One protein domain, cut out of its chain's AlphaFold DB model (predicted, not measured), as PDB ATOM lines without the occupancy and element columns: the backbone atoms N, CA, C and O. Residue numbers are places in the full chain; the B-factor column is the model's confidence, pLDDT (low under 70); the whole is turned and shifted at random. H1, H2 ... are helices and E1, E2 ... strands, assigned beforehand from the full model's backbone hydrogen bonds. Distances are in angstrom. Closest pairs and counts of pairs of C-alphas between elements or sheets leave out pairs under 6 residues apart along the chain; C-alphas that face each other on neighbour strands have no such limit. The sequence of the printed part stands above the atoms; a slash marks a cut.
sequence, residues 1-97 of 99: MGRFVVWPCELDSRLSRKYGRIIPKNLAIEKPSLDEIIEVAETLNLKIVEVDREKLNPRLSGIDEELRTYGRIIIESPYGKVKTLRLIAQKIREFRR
ATOM      1  N   MET A   1     158.921 212.107 190.730       74.49
ATOM      2  CA  MET A   1     158.879 210.659 191.050       74.49
ATOM      3  C   MET A   1     160.170 210.284 191.754       74.49
ATOM      4  O   MET A   1     161.203 210.854 191.423       74.49
ATOM      5  N   GLY A   2     160.117 209.389 192.739       92.87
ATOM      6  CA  GLY A   2     161.316 208.921 193.434       92.87
ATOM      7  C   GLY A   2     161.907 207.697 192.740       92.87
ATOM      8  O   GLY A   2     161.155 206.801 192.361       92.87
ATOM      9  N   ARG A   3     163.238 207.647 192.609       97.70
ATOM     10  CA  ARG A   3     163.984 206.477 192.125       97.70
ATOM     11  C   ARG A   3     164.683 205.797 193.295       97.70
ATOM     12  O   ARG A   3     165.414 206.457 194.030       97.70
ATOM     13  N   PHE A   4     164.464 204.503 193.492       98.32
ATOM     14  CA  PHE A   4     165.101 203.762 194.582       98.32
ATOM     15  C   PHE A   4     165.200 202.265 194.287       98.32
ATOM     16  O   PHE A   4     164.501 201.726 193.434       98.32
ATOM     17  N   VAL A   5     166.080 201.601 195.035       98.12
ATOM     18  CA  VAL A   5     166.260 200.147 194.996       98.12
ATOM     19  C   VAL A   5     165.200 199.465 195.859       98.12
ATOM     20  O   VAL A   5     164.962 199.918 196.983       98.12
ATOM     21  N   VAL A   6     164.627 198.368 195.374       98.48
ATOM     22  CA  VAL A   6     163.815 197.417 196.139       98.48
ATOM     23  C   VAL A   6     164.579 196.104 196.239       98.48
ATOM     24  O   VAL A   6     164.982 195.534 195.224       98.48
ATOM     25  N   TRP A   7     164.773 195.635 197.468       98.42
ATOM     26  CA  TRP A   7     165.363 194.326 197.752       98.42
ATOM     27  C   TRP A   7     164.290 193.377 198.292       98.42
ATOM     28  O   TRP A   7     163.460 193.824 199.089       98.42
ATOM     29  N   PRO A   8     164.327 192.069 197.985       98.38
ATOM     30  CA  PRO A   8     163.360 191.137 198.560       98.38
ATOM     31  C   PRO A   8     163.424 191.078 200.095       98.38
ATOM     32  O   PRO A   8     162.384 191.027 200.751       98.38
ATOM     33  N   CYS A   9     164.611 191.221 200.699       97.44
ATOM     34  CA  CYS A   9     164.760 191.272 202.158       97.44
ATOM     35  C   CYS A   9     164.002 192.425 202.832       97.44
ATOM     36  O   CYS A   9     163.671 192.328 204.012       97.44
ATOM     37  N   GLU A  10     163.676 193.499 202.104       98.48
ATOM     38  CA  GLU A  10     162.872 194.607 202.633       98.48
ATOM     39  C   GLU A  10     161.421 194.188 202.906       98.48
ATOM     40  O   GLU A  10     160.749 194.812 203.740       98.48
ATOM     41  N   LEU A  11     160.976 193.119 202.239       98.63
ATOM     42  CA  LEU A  11     159.642 192.533 202.309       98.63
ATOM     43  C   LEU A  11     159.606 191.197 203.070       98.63
ATOM     44  O   LEU A  11     158.510 190.775 203.423       98.63
ATOM     45  N   ASP A  12     160.745 190.548 203.338       98.40
ATOM     46  CA  ASP A  12     160.793 189.173 203.864       98.40
ATOM     47  C   ASP A  12     160.390 189.073 205.347       98.40
ATOM     48  O   ASP A  12     161.075 189.586 206.236       98.40
ATOM     49  N   SER A  13     159.279 188.388 205.636       98.14
ATOM     50  CA  SER A  13     158.723 188.211 206.984       98.14
ATOM     51  C   SER A  13     159.603 187.358 207.902       98.14
ATOM     52  O   SER A  13     159.554 187.549 209.127       98.14
ATOM     53  N   ARG A  14     160.436 186.482 207.323       97.02
ATOM     54  CA  ARG A  14     161.399 185.631 208.041       97.02
ATOM     55  C   ARG A  14     162.505 186.472 208.677       97.02
ATOM     56  O   ARG A  14     163.064 186.105 209.707       97.02
ATOM     57  N   LEU A  15     162.779 187.646 208.106       96.10
ATOM     58  CA  LEU A  15     163.842 188.535 208.548       96.10
ATOM     59  C   LEU A  15     163.383 189.522 209.630       96.10
ATOM     60  O   LEU A  15     162.263 190.050 209.667       96.10
ATOM     61  N   SER A  16     164.297 189.832 210.547       94.89
ATOM     62  CA  SER A  16     164.139 190.965 211.459       94.89
ATOM     63  C   SER A  16     164.467 192.287 210.744       94.89
ATOM     64  O   SER A  16     165.032 192.301 209.652       94.89
ATOM     65  N   ARG A  17     164.147 193.432 211.369       95.02
ATOM     66  CA  ARG A  17     164.493 194.750 210.800       95.02
ATOM     67  C   ARG A  17     166.007 194.957 210.656       95.02
ATOM     68  O   ARG A  17     166.433 195.663 209.749       95.02
ATOM     69  N   LYS A  18     166.812 194.300 211.504       94.60
ATOM     70  CA  LYS A  18     168.285 194.323 211.450       94.60
ATOM     71  C   LYS A  18     168.812 193.843 210.092       94.60
ATOM     72  O   LYS A  18     169.772 194.405 209.580       94.60
ATOM     73  N   TYR A  19     168.143 192.858 209.492       94.98
ATOM     74  CA  TYR A  19     168.542 192.227 208.230       94.98
ATOM     75  C   TYR A  19     167.866 192.843 206.998       94.98
ATOM     76  O   TYR A  19     167.865 192.261 205.920       94.98
ATOM     77  N   GLY A  20     167.306 194.047 207.137       95.44
ATOM     78  CA  GLY A  20     166.818 194.834 206.009       95.44
ATOM     79  C   GLY A  20     165.305 194.897 205.863       95.44
ATOM     80  O   GLY A  20     164.854 195.758 205.117       95.44
ATOM     81  N   ARG A  21     164.506 194.101 206.598       97.16
ATOM     82  CA  ARG A  21     163.041 194.220 206.522       97.16
ATOM     83  C   ARG A  21     162.593 195.625 206.923       97.16
ATOM     84  O   ARG A  21     162.806 196.058 208.057       97.16
ATOM     85  N   ILE A  22     161.893 196.304 206.019       97.84
ATOM     86  CA  ILE A  22     161.373 197.659 206.242       97.84
ATOM     87  C   ILE A  22     159.927 197.594 206.733       97.84
ATOM     88  O   ILE A  22     159.556 198.263 207.704       97.84
ATOM     89  N   ILE A  23     159.094 196.771 206.091       97.56
ATOM     90  CA  ILE A  23     157.661 196.723 206.396       97.56
ATOM     91  C   ILE A  23     157.357 195.888 207.655       97.56
ATOM     92  O   ILE A  23     158.125 194.995 208.015       97.56
ATOM     93  N   PRO A  24     156.265 196.177 208.388       97.60
ATOM     94  CA  PRO A  24     155.831 195.374 209.535       97.60
ATOM     95  C   PRO A  24     155.638 193.888 209.198       97.60
ATOM     96  O   PRO A  24     155.198 193.564 208.097       97.60
ATOM     97  N   LYS A  25     155.918 192.983 210.151       96.99
ATOM     98  CA  LYS A  25     155.815 191.523 209.936       96.99
ATOM     99  C   LYS A  25     154.429 191.082 209.453       96.99
ATOM    100  O   LYS A  25     154.344 190.213 208.603       96.99
ATOM    101  N   ASN A  26     153.360 191.706 209.948       96.39
ATOM    102  CA  ASN A  26     151.989 191.385 209.545       96.39
ATOM    103  C   ASN A  26     151.669 191.762 208.091       96.39
ATOM    104  O   ASN A  26     150.680 191.264 207.565       96.39
ATOM    105  N   LEU A  27     152.463 192.630 207.454       97.07
ATOM    106  CA  LEU A  27     152.354 192.985 206.033       97.07
ATOM    107  C   LEU A  27     153.420 192.302 205.169       97.07
ATOM    108  O   LEU A  27     153.220 192.193 203.964       97.07
ATOM    109  N   ALA A  28     154.523 191.874 205.781       98.16
ATOM    110  CA  ALA A  28     155.639 191.202 205.136       98.16
ATOM    111  C   ALA A  28     155.234 189.871 204.484       98.16
ATOM    112  O   ALA A  28     154.226 189.259 204.839       98.16
ATOM    113  N   ILE A  29     156.042 189.444 203.520       98.27
ATOM    114  CA  ILE A  29     155.846 188.259 202.691       98.27
ATOM    115  C   ILE A  29     156.863 187.218 203.104       98.27
ATOM    116  O   ILE A  29     158.036 187.532 203.247       98.27
ATOM    117  N   GLU A  30     156.440 185.980 203.300       97.10
ATOM    118  CA  GLU A  30     157.382 184.900 203.570       97.10
ATOM    119  C   GLU A  30     158.133 184.525 202.294       97.10
ATOM    120  O   GLU A  30     157.498 184.184 201.294       97.10
ATOM    121  N   LYS A  31     159.472 184.601 202.324       96.25
ATOM    122  CA  LYS A  31     160.346 184.238 201.194       96.25
ATOM    123  C   LYS A  31     159.892 184.900 199.872       96.25
ATOM    124  O   LYS A  31     159.487 184.198 198.945       96.25
ATOM    125  N   PRO A  32     159.868 186.244 199.790       97.62
ATOM    126  CA  PRO A  32     159.504 186.944 198.562       97.62
ATOM    127  C   PRO A  32     160.570 186.685 197.496       97.62
ATOM    128  O   PRO A  32     161.763 186.831 197.776       97.62
ATOM    129  N   SER A  33     160.159 186.317 196.284       96.66
ATOM    130  CA  SER A  33     161.093 186.184 195.163       96.66
ATOM    131  C   SER A  33     161.267 187.511 194.425       96.66
ATOM    132  O   SER A  33     160.413 188.397 194.482       96.66
ATOM    133  N   LEU A  34     162.383 187.658 193.707       97.94
ATOM    134  CA  LEU A  34     162.584 188.817 192.842       97.94
ATOM    135  C   LEU A  34     161.540 188.866 191.716       97.94
ATOM    136  O   LEU A  34     161.056 189.946 191.393       97.94
ATOM    137  N   ASP A  35     161.157 187.711 191.166       97.87
ATOM    138  CA  ASP A  35     160.166 187.626 190.091       97.87
ATOM    139  C   ASP A  35     158.776 188.073 190.547       97.87
ATOM    140  O   ASP A  35     158.123 188.824 189.833       97.87
ATOM    141  N   GLU A  36     158.355 187.722 191.770       98.04
ATOM    142  CA  GLU A  36     157.104 188.237 192.344       98.04
ATOM    143  C   GLU A  36     157.123 189.765 192.455       98.04
ATOM    144  O   GLU A  36     156.108 190.425 192.237       98.04
ATOM    145  N   ILE A  37     158.277 190.341 192.800       98.63
ATOM    146  CA  ILE A  37     158.436 191.793 192.923       98.63
ATOM    147  C   ILE A  37     158.397 192.457 191.540       98.63
ATOM    148  O   ILE A  37     157.785 193.517 191.418       98.63
ATOM    149  N   ILE A  38     159.012 191.851 190.519       98.69
ATOM    150  CA  ILE A  38     158.984 192.335 189.128       98.69
ATOM    151  C   ILE A  38     157.550 192.310 188.588       98.69
ATOM    152  O   ILE A  38     157.035 193.359 188.205       98.69
ATOM    153  N   GLU A  39     156.883 191.156 188.660       98.24
ATOM    154  CA  GLU A  39     155.511 190.944 188.172       98.24
ATOM    155  C   GLU A  39     154.534 191.958 188.798       98.24
ATOM    156  O   GLU A  39     153.692 192.575 188.137       98.24
ATOM    157  N   VAL A  40     154.677 192.191 190.104       98.35
ATOM    158  CA  VAL A  40     153.859 193.160 190.831       98.35
ATOM    159  C   VAL A  40     154.232 194.604 190.505       98.35
ATOM    160  O   VAL A  40     153.336 195.445 190.425       98.35
ATOM    161  N   ALA A  41     155.514 194.925 190.327       98.39
ATOM    162  CA  ALA A  41     155.930 196.269 189.939       98.39
ATOM    163  C   ALA A  41     155.353 196.651 188.567       98.39
ATOM    164  O   ALA A  41     154.804 197.745 188.435       98.39
ATOM    165  N   GLU A  42     155.379 195.730 187.602       98.22
ATOM    166  CA  GLU A  42     154.747 195.891 186.287       98.22
ATOM    167  C   GLU A  42     153.229 196.062 186.413       98.22
ATOM    168  O   GLU A  42     152.669 197.026 185.894       98.22
ATOM    169  N   THR A  43     152.564 195.204 187.196       98.26
ATOM    170  CA  THR A  43     151.111 195.293 187.444       98.26
ATOM    171  C   THR A  43     150.701 196.627 188.076       98.26
ATOM    172  O   THR A  43     149.611 197.145 187.830       98.26
ATOM    173  N   LEU A  44     151.563 197.197 188.920       97.61
ATOM    174  CA  LEU A  44     151.348 198.491 189.566       97.61
ATOM    175  C   LEU A  44     151.764 199.681 188.681       97.61
ATOM    176  O   LEU A  44     151.723 200.818 189.156       97.61
ATOM    177  N   ASN A  45     152.149 199.444 187.421       97.20
ATOM    178  CA  ASN A  45     152.675 200.443 186.486       97.20
ATOM    179  C   ASN A  45     153.861 201.235 187.065       97.20
ATOM    180  O   ASN A  45     154.020 202.433 186.818       97.20
ATOM    181  N   LEU A  46     154.691 200.575 187.873       97.60
ATOM    182  CA  LEU A  46     155.951 201.132 188.345       97.60
ATOM    183  C   LEU A  46     156.997 200.909 187.260       97.60
ATOM    184  O   LEU A  46     157.163 199.801 186.755       97.60
ATOM    185  N   LYS A  47     157.738 201.958 186.912       98.01
ATOM    186  CA  LYS A  47     158.774 201.838 185.891       98.01
ATOM    187  C   LYS A  47     159.985 201.123 186.479       98.01
ATOM    188  O   LYS A  47     160.641 201.655 187.377       98.01
ATOM    189  N   ILE A  48     160.293 199.944 185.949       98.38
ATOM    190  CA  ILE A  48     161.511 199.197 186.263       98.38
ATOM    191  C   ILE A  48     162.650 199.764 185.419       98.38
ATOM    192  O   ILE A  48     162.571 199.845 184.198       98.38
ATOM    193  N   VAL A  49     163.700 200.211 186.094       98.27
ATOM    194  CA  VAL A  49     164.883 200.824 185.487       98.27
ATOM    195  C   VAL A  49     165.976 199.791 185.257       98.27
ATOM    196  O   VAL A  49     166.647 199.822 184.234       98.27
ATOM    197  N   GLU A  50     166.193 198.928 186.243       98.45
ATOM    198  CA  GLU A  50     167.280 197.955 186.262       98.45
ATOM    199  C   GLU A  50     166.832 196.763 187.100       98.45
ATOM    200  O   GLU A  50     166.154 196.928 188.121       98.45
ATOM    201  N   VAL A  51     167.241 195.572 186.679       98.61
ATOM    202  CA  VAL A  51     167.077 194.329 187.425       98.61
ATOM    203  C   VAL A  51     168.450 193.694 187.534       98.61
ATOM    204  O   VAL A  51     169.106 193.461 186.524       98.61
ATOM    205  N   ASP A  52     168.859 193.383 188.754       98.06
ATOM    206  CA  ASP A  52     170.065 192.609 189.010       98.06
ATOM    207  C   ASP A  52     169.663 191.407 189.856       98.06
ATOM    208  O   ASP A  52     169.163 191.575 190.967       98.06
ATOM    209  N   ARG A  53     169.798 190.198 189.305       97.79
ATOM    210  CA  ARG A  53     169.281 188.963 189.916       97.79
ATOM    211  C   ARG A  53     170.239 188.355 190.938       97.79
ATOM    212  O   ARG A  53     169.799 187.600 191.799       97.79
ATOM    213  N   GLU A  54     171.517 188.709 190.872       95.68
ATOM    214  CA  GLU A  54     172.587 188.029 191.610       95.68
ATOM    215  C   GLU A  54     173.090 188.848 192.804       95.68
ATOM    216  O   GLU A  54     173.735 188.311 193.706       95.68
ATOM    217  N   LYS A  55     172.771 190.149 192.874       95.58
ATOM    218  CA  LYS A  55     173.196 190.999 193.998       95.58
ATOM    219  C   LYS A  55     172.725 190.457 195.340       95.58
ATOM    220  O   LYS A  55     171.531 190.332 195.592       95.58
ATOM    221  N   LEU A  56     173.664 190.300 196.267       94.06
ATOM    222  CA  LEU A  56     173.362 190.103 197.678       94.06
ATOM    223  C   LEU A  56     173.355 191.451 198.405       94.06
ATOM    224  O   LEU A  56     174.299 192.237 198.300       94.06
ATOM    225  N   ASN A  57     172.299 191.727 199.170       92.46
ATOM    226  CA  ASN A  57     172.290 192.889 200.053       92.46
ATOM    227  C   ASN A  57     173.363 192.692 201.143       92.46
ATOM    228  O   ASN A  57     173.284 191.692 201.856       92.46
ATOM    229  N   PRO A  58     174.309 193.631 201.356       91.04
ATOM    230  CA  PRO A  58     175.370 193.466 202.354       91.04
ATOM    231  C   PRO A  58     174.869 193.166 203.773       91.04
ATOM    232  O   PRO A  58     175.571 192.520 204.542       91.04
ATOM    233  N   ARG A  59     173.639 193.570 204.128       91.60
ATOM    234  CA  ARG A  59     173.029 193.233 205.430       91.60
ATOM    235  C   ARG A  59     172.768 191.737 205.626       91.60
ATOM    236  O   ARG A  59     172.522 191.324 206.754       91.60
ATOM    237  N   LEU A  60     172.792 190.949 204.554       93.78
ATOM    238  CA  LEU A  60     172.556 189.507 204.559       93.78
ATOM    239  C   LEU A  60     173.854 188.689 204.502       93.78
ATOM    240  O   LEU A  60     173.789 187.468 204.524       93.78
ATOM    241  N   SER A  61     175.032 189.318 204.442       90.91
ATOM    242  CA  SER A  61     176.302 188.583 204.322       90.91
ATOM    243  C   SER A  61     176.593 187.664 205.514       90.91
ATOM    244  O   SER A  61     177.245 186.641 205.350       90.91
ATOM    245  N   GLY A  62     176.099 188.012 206.706       89.86
ATOM    246  CA  GLY A  62     176.328 187.271 207.952       89.86
ATOM    247  C   GLY A  62     175.116 186.502 208.484       89.86
ATOM    248  O   GLY A  62     175.075 186.229 209.679       89.86
ATOM    249  N   ILE A  63     174.102 186.235 207.656       93.64
ATOM    250  CA  ILE A  63     172.953 185.392 208.031       93.64
ATOM    251  C   ILE A  63     173.036 184.031 207.332       93.64
ATOM    252  O   ILE A  63     173.715 183.912 206.304       93.64
ATOM    253  N   ASP A  64     172.326 183.046 207.884       93.97
ATOM    254  CA  ASP A  64     172.156 181.712 207.311       93.97
ATOM    255  C   ASP A  64     171.733 181.782 205.840       93.97
ATOM    256  O   ASP A  64     170.858 182.572 205.471       93.97
ATOM    257  N   GLU A  65     172.342 180.939 205.006       91.32
ATOM    258  CA  GLU A  65     172.144 180.942 203.552       91.32
ATOM    259  C   GLU A  65     170.659 180.811 203.169       91.32
ATOM    260  O   GLU A  65     170.177 181.515 202.287       91.32
ATOM    261  N   GLU A  66     169.887 180.005 203.902       92.85
ATOM    262  CA  GLU A  66     168.453 179.782 203.659       92.85
ATOM    263  C   GLU A  66     167.576 181.031 203.870       92.85
ATOM    264  O   GLU A  66     166.461 181.143 203.332       92.85
ATOM    265  N   LEU A  67     168.065 181.983 204.668       93.85
ATOM    266  CA  LEU A  67     167.409 183.261 204.938       93.85
ATOM    267  C   LEU A  67     167.860 184.363 203.975       93.85
ATOM    268  O   LEU A  67     167.235 185.428 203.934       93.85
ATOM    269  N   ARG A  68     168.911 184.133 203.179       94.45
ATOM    270  CA  ARG A  68     169.351 185.100 202.175       94.45
ATOM    271  C   ARG A  68     168.317 185.214 201.064       94.45
ATOM    272  O   ARG A  68     167.635 184.266 200.681       94.45
ATOM    273  N   THR A  69     168.193 186.430 200.555       93.48
ATOM    274  CA  THR A  69     167.410 186.732 199.364       93.48
ATOM    275  C   THR A  69     168.297 187.512 198.412       93.48
ATOM    276  O   THR A  69     168.965 188.470 198.814       93.48
ATOM    277  N   TYR A  70     168.322 187.054 197.167       94.39
ATOM    278  CA  TYR A  70     169.187 187.580 196.128       94.39
ATOM    279  C   TYR A  70     168.410 188.460 195.160       94.39
ATOM    280  O   TYR A  70     167.195 188.337 194.973       94.39
ATOM    281  N   GLY A  71     169.169 189.357 194.561       97.46
ATOM    282  CA  GLY A  71     168.732 190.303 193.576       97.46
ATOM    283  C   GLY A  71     168.079 191.552 194.150       97.46
ATOM    284  O   GLY A  71     167.747 191.675 195.333       97.46
ATOM    285  N   ARG A  72     167.927 192.526 193.266       97.51
ATOM    286  CA  ARG A  72     167.299 193.817 193.511       97.51
ATOM    287  C   ARG A  72     166.719 194.345 192.211       97.51
ATOM    288  O   ARG A  72     167.216 194.040 191.129       97.51
ATOM    289  N   ILE A  73     165.737 195.222 192.336       98.39
ATOM    290  CA  ILE A  73     165.288 196.049 191.217       98.39
ATOM    291  C   ILE A  73     165.459 197.521 191.557       98.39
ATOM    292  O   ILE A  73     165.337 197.921 192.715       98.39
ATOM    293  N   ILE A  74     165.734 198.341 190.552       98.64
ATOM    294  CA  ILE A  74     165.652 199.796 190.652       98.64
ATOM    295  C   ILE A  74     164.351 200.209 189.987       98.64
ATOM    296  O   ILE A  74     164.112 199.861 188.834       98.64
ATOM    297  N   ILE A  75     163.516 200.956 190.706       98.50
ATOM    298  CA  ILE A  75     162.225 201.420 190.196       98.50
ATOM    299  C   ILE A  75     162.078 202.929 190.334       98.50
ATOM    300  O   ILE A  75     162.656 203.552 191.231       98.50
ATOM    301  N   GLU A  76     161.262 203.507 189.461       98.50
ATOM    302  CA  GLU A  76     160.696 204.844 189.606       98.50
ATOM    303  C   GLU A  76     159.234 204.716 190.047       98.50
ATOM    304  O   GLU A  76     158.432 204.028 189.413       98.50
ATOM    305  N   SER A  77     158.884 205.375 191.153       97.78
ATOM    306  CA  SER A  77     157.542 205.332 191.737       97.78
ATOM    307  C   SER A  77     157.016 206.744 192.022       97.78
ATOM    308  O   SER A  77     157.778 207.620 192.463       97.78
ATOM    309  N   PRO A  78     155.709 207.002 191.812       97.00
ATOM    310  CA  PRO A  78     155.068 208.221 192.301       97.00
ATOM    311  C   PRO A  78     154.923 208.218 193.832       97.00
ATOM    312  O   PRO A  78     154.691 209.265 194.433       97.00
ATOM    313  N   TYR A  79     155.078 207.061 194.482       96.38
ATOM    314  CA  TYR A  79     154.983 206.912 195.928       96.38
ATOM    315  C   TYR A  79     156.369 206.852 196.583       96.38
ATOM    316  O   TYR A  79     157.343 206.376 196.003       96.38
ATOM    317  N   GLY A  80     156.452 207.257 197.853       96.55
ATOM    318  CA  GLY A  80     157.660 207.048 198.654       96.55
ATOM    319  C   GLY A  80     157.996 205.560 198.834       96.55
ATOM    320  O   GLY A  80     157.123 204.692 198.722       96.55
ATOM    321  N   LYS A  81     159.256 205.257 199.171       97.13
ATOM    322  CA  LYS A  81     159.770 203.878 199.264       97.13
ATOM    323  C   LYS A  81     158.928 202.974 200.169       97.13
ATOM    324  O   LYS A  81     158.479 201.922 199.732       97.13
ATOM    325  N   VAL A  82     158.629 203.407 201.397       97.56
ATOM    326  CA  VAL A  82     157.833 202.604 202.348       97.56
ATOM    327  C   VAL A  82     156.420 202.326 201.825       97.56
ATOM    328  O   VAL A  82     155.928 201.208 201.967       97.56
ATOM    329  N   LYS A  83     155.764 203.317 201.204       97.67
ATOM    330  CA  LYS A  83     154.421 203.141 200.625       97.67
ATOM    331  C   LYS A  83     154.462 202.173 199.442       97.67
ATOM    332  O   LYS A  83     153.626 201.281 199.379       97.67
ATOM    333  N   THR A  84     155.465 202.293 198.577       98.60
ATOM    334  CA  THR A  84     155.665 201.378 197.444       98.60
ATOM    335  C   THR A  84     155.888 199.942 197.911       98.60
ATOM    336  O   THR A  84     155.207 199.042 197.440       98.60
ATOM    337  N   LEU A  85     156.755 199.720 198.906       98.64
ATOM    338  CA  LEU A  85     156.993 198.388 199.476       98.64
ATOM    339  C   LEU A  85     155.719 197.769 200.071       98.64
ATOM    340  O   LEU A  85     155.484 196.574 199.914       98.64
ATOM    341  N   ARG A  86     154.870 198.573 200.728       98.65
ATOM    342  CA  ARG A  86     153.568 198.102 201.233       98.65
ATOM    343  C   ARG A  86     152.623 197.704 200.098       98.65
ATOM    344  O   ARG A  86     152.002 196.653 200.208       98.65
ATOM    345  N   LEU A  87     152.537 198.508 199.033       98.55
ATOM    346  CA  LEU A  87     151.718 198.195 197.855       98.55
ATOM    347  C   LEU A  87     152.195 196.907 197.175       98.55
ATOM    348  O   LEU A  87     151.375 196.036 196.893       98.55
ATOM    349  N   ILE A  88     153.513 196.755 196.996       98.74
ATOM    350  CA  ILE A  88     154.107 195.539 196.433       98.74
ATOM    351  C   ILE A  88     153.738 194.330 197.297       98.74
ATOM    352  O   ILE A  88     153.168 193.368 196.795       98.74
ATOM    353  N   ALA A  89     153.976 194.388 198.612       98.71
ATOM    354  CA  ALA A  89     153.641 193.285 199.509       98.71
ATOM    355  C   ALA A  89     152.147 192.922 199.462       98.71
ATOM    356  O   ALA A  89     151.793 191.751 199.351       98.71
ATOM    357  N   GLN A  90     151.255 193.913 199.505       98.21
ATOM    358  CA  GLN A  90     149.814 193.672 199.413       98.21
ATOM    359  C   GLN A  90     149.435 192.959 198.110       98.21
ATOM    360  O   GLN A  90     148.680 191.987 198.152       98.21
ATOM    361  N   LYS A  91     150.000 193.389 196.977       98.33
ATOM    362  CA  LYS A  91     149.724 192.791 195.668       98.33
ATOM    363  C   LYS A  91     150.321 191.386 195.525       98.33
ATOM    364  O   LYS A  91     149.637 190.506 195.017       98.33
ATOM    365  N   ILE A  92     151.514 191.123 196.075       98.56
ATOM    366  CA  ILE A  92     152.080 189.760 196.133       98.56
ATOM    367  C   ILE A  92     151.134 188.822 196.899       98.56
ATOM    368  O   ILE A  92     150.879 187.705 196.458       98.56
ATOM    369  N   ARG A  93     150.546 189.262 198.022       97.41
ATOM    370  CA  ARG A  93     149.571 188.434 198.766       97.41
ATOM    371  C   ARG A  93     148.306 188.171 197.967       97.41
ATOM    372  O   ARG A  93     147.762 187.077 198.056       97.41
ATOM    373  N   GLU A  94     147.832 189.161 197.216       97.28
ATOM    374  CA  GLU A  94     146.705 188.982 196.298       97.28
ATOM    375  C   GLU A  94     147.025 187.907 195.250       97.28
ATOM    376  O   GLU A  94     146.202 187.023 195.029       97.28
ATOM    377  N   PHE A  95     148.227 187.930 194.669       96.83
ATOM    378  CA  PHE A  95     148.662 186.952 193.666       96.83
ATOM    379  C   PHE A  95     148.821 185.554 194.258       96.83
ATOM    380  O   PHE A  95     148.295 184.595 193.700       96.83
ATOM    381  N   ARG A  96     149.452 185.432 195.432       96.02
ATOM    382  CA  ARG A  96     149.599 184.147 196.133       96.02
ATOM    383  C   ARG A  96     148.268 183.516 196.531       96.02
ATOM    384  O   ARG A  96     148.199 182.303 196.608       96.02
ATOM    385  N   ARG A  97     147.222 184.310 196.789       94.17
ATOM    386  CA  ARG A  97     145.873 183.801 197.103       94.17
ATOM    387  C   ARG A  97     145.101 183.299 195.882       94.17
ATOM    388  O   ARG A  97     144.072 182.658 196.063       94.17
TER     389      ARG A  97
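Overview. This is residues 1 to 97 of the 99 residues of the protein "Signal recognition particle 19 kDa protein" of Pyrococcus horikoshii (strain ATCC 700860 / DSM 12428 / JCM 9974 / NBRC 100139 / OT-3) (UniProt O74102). A small antiparallel sheet of three strands has two helices over one face, H1 running along the strands and H2 crossing H1 nearly at a right angle. A long stretch without named elements, residues 7 to 33, folds up beside the helices, and residues 57 to 69 join E2 to E3. The printed part has 97 residues, with E1, H1, E2, E3 and H2 in chain order, sheet order E1, E3, E2, and a mixed class of helices and strands. It is compact and rounded, with a radius of gyration of the C-alphas of 12.2 A and spans of 34 by 27 by 20 A.

Along the chain. E1 is residues 2 to 6, 12.1 A long, from C-alpha 2 at (161.316, 208.921, 193.434). E3 is residues 70 to 77, 21.7 A, and E2 residues 47 to 56, 22.1 A, bending by 71 degrees at residue 53. H1 is residues 34 to 43, 14.2 A. H2 is residues 81 to 96, 22.4 A, ending with C-alpha 96 at (149.599, 184.147, 196.133).

Arrangement. E3, the inner strand, is antiparallel to E1 at 164 degrees, with N 6 and O 73 at 2.8 A, within hydrogen-bond range. E2 and E3 form an antiparallel hairpin at 161 degrees, with N 74 and O 50 at 2.8 A, also within range. H1 and H2 are on the same face, forming two layers, helices on one face of a sheet. H1, at a height over the sheet of 9.0 A, lies over E3 and, only just, E2, with 3 C-alphas on it; its line stands at 9 degrees to E3 on the local plane. H2, at 9.7 A, lies only just over none, with 2 C-alphas each on E1 and E3. H2 touches H1 with residues 88 to 92 alone, about perpendicular at 82 degrees; the closest C-alphas, of Val 40 and Ile 88, are 6.1 A apart. E1, H1, E2 make a split strand-helix-strand unit, two strands running the same way with E3 between them, its crossover right-handed. In H1 and H2 every O i to N i+4 pair is within hydrogen-bond range.

Size, cuts and confidence. The C-alphas farthest apart, of Met 1 and Asp 64, are 35.8 A apart. The printed part has no cut. The links E1 to H1 and E2 to E3 are long; H1 to E2 and E3 to H2 are tight. No printed residue is under 70 in pLDDT.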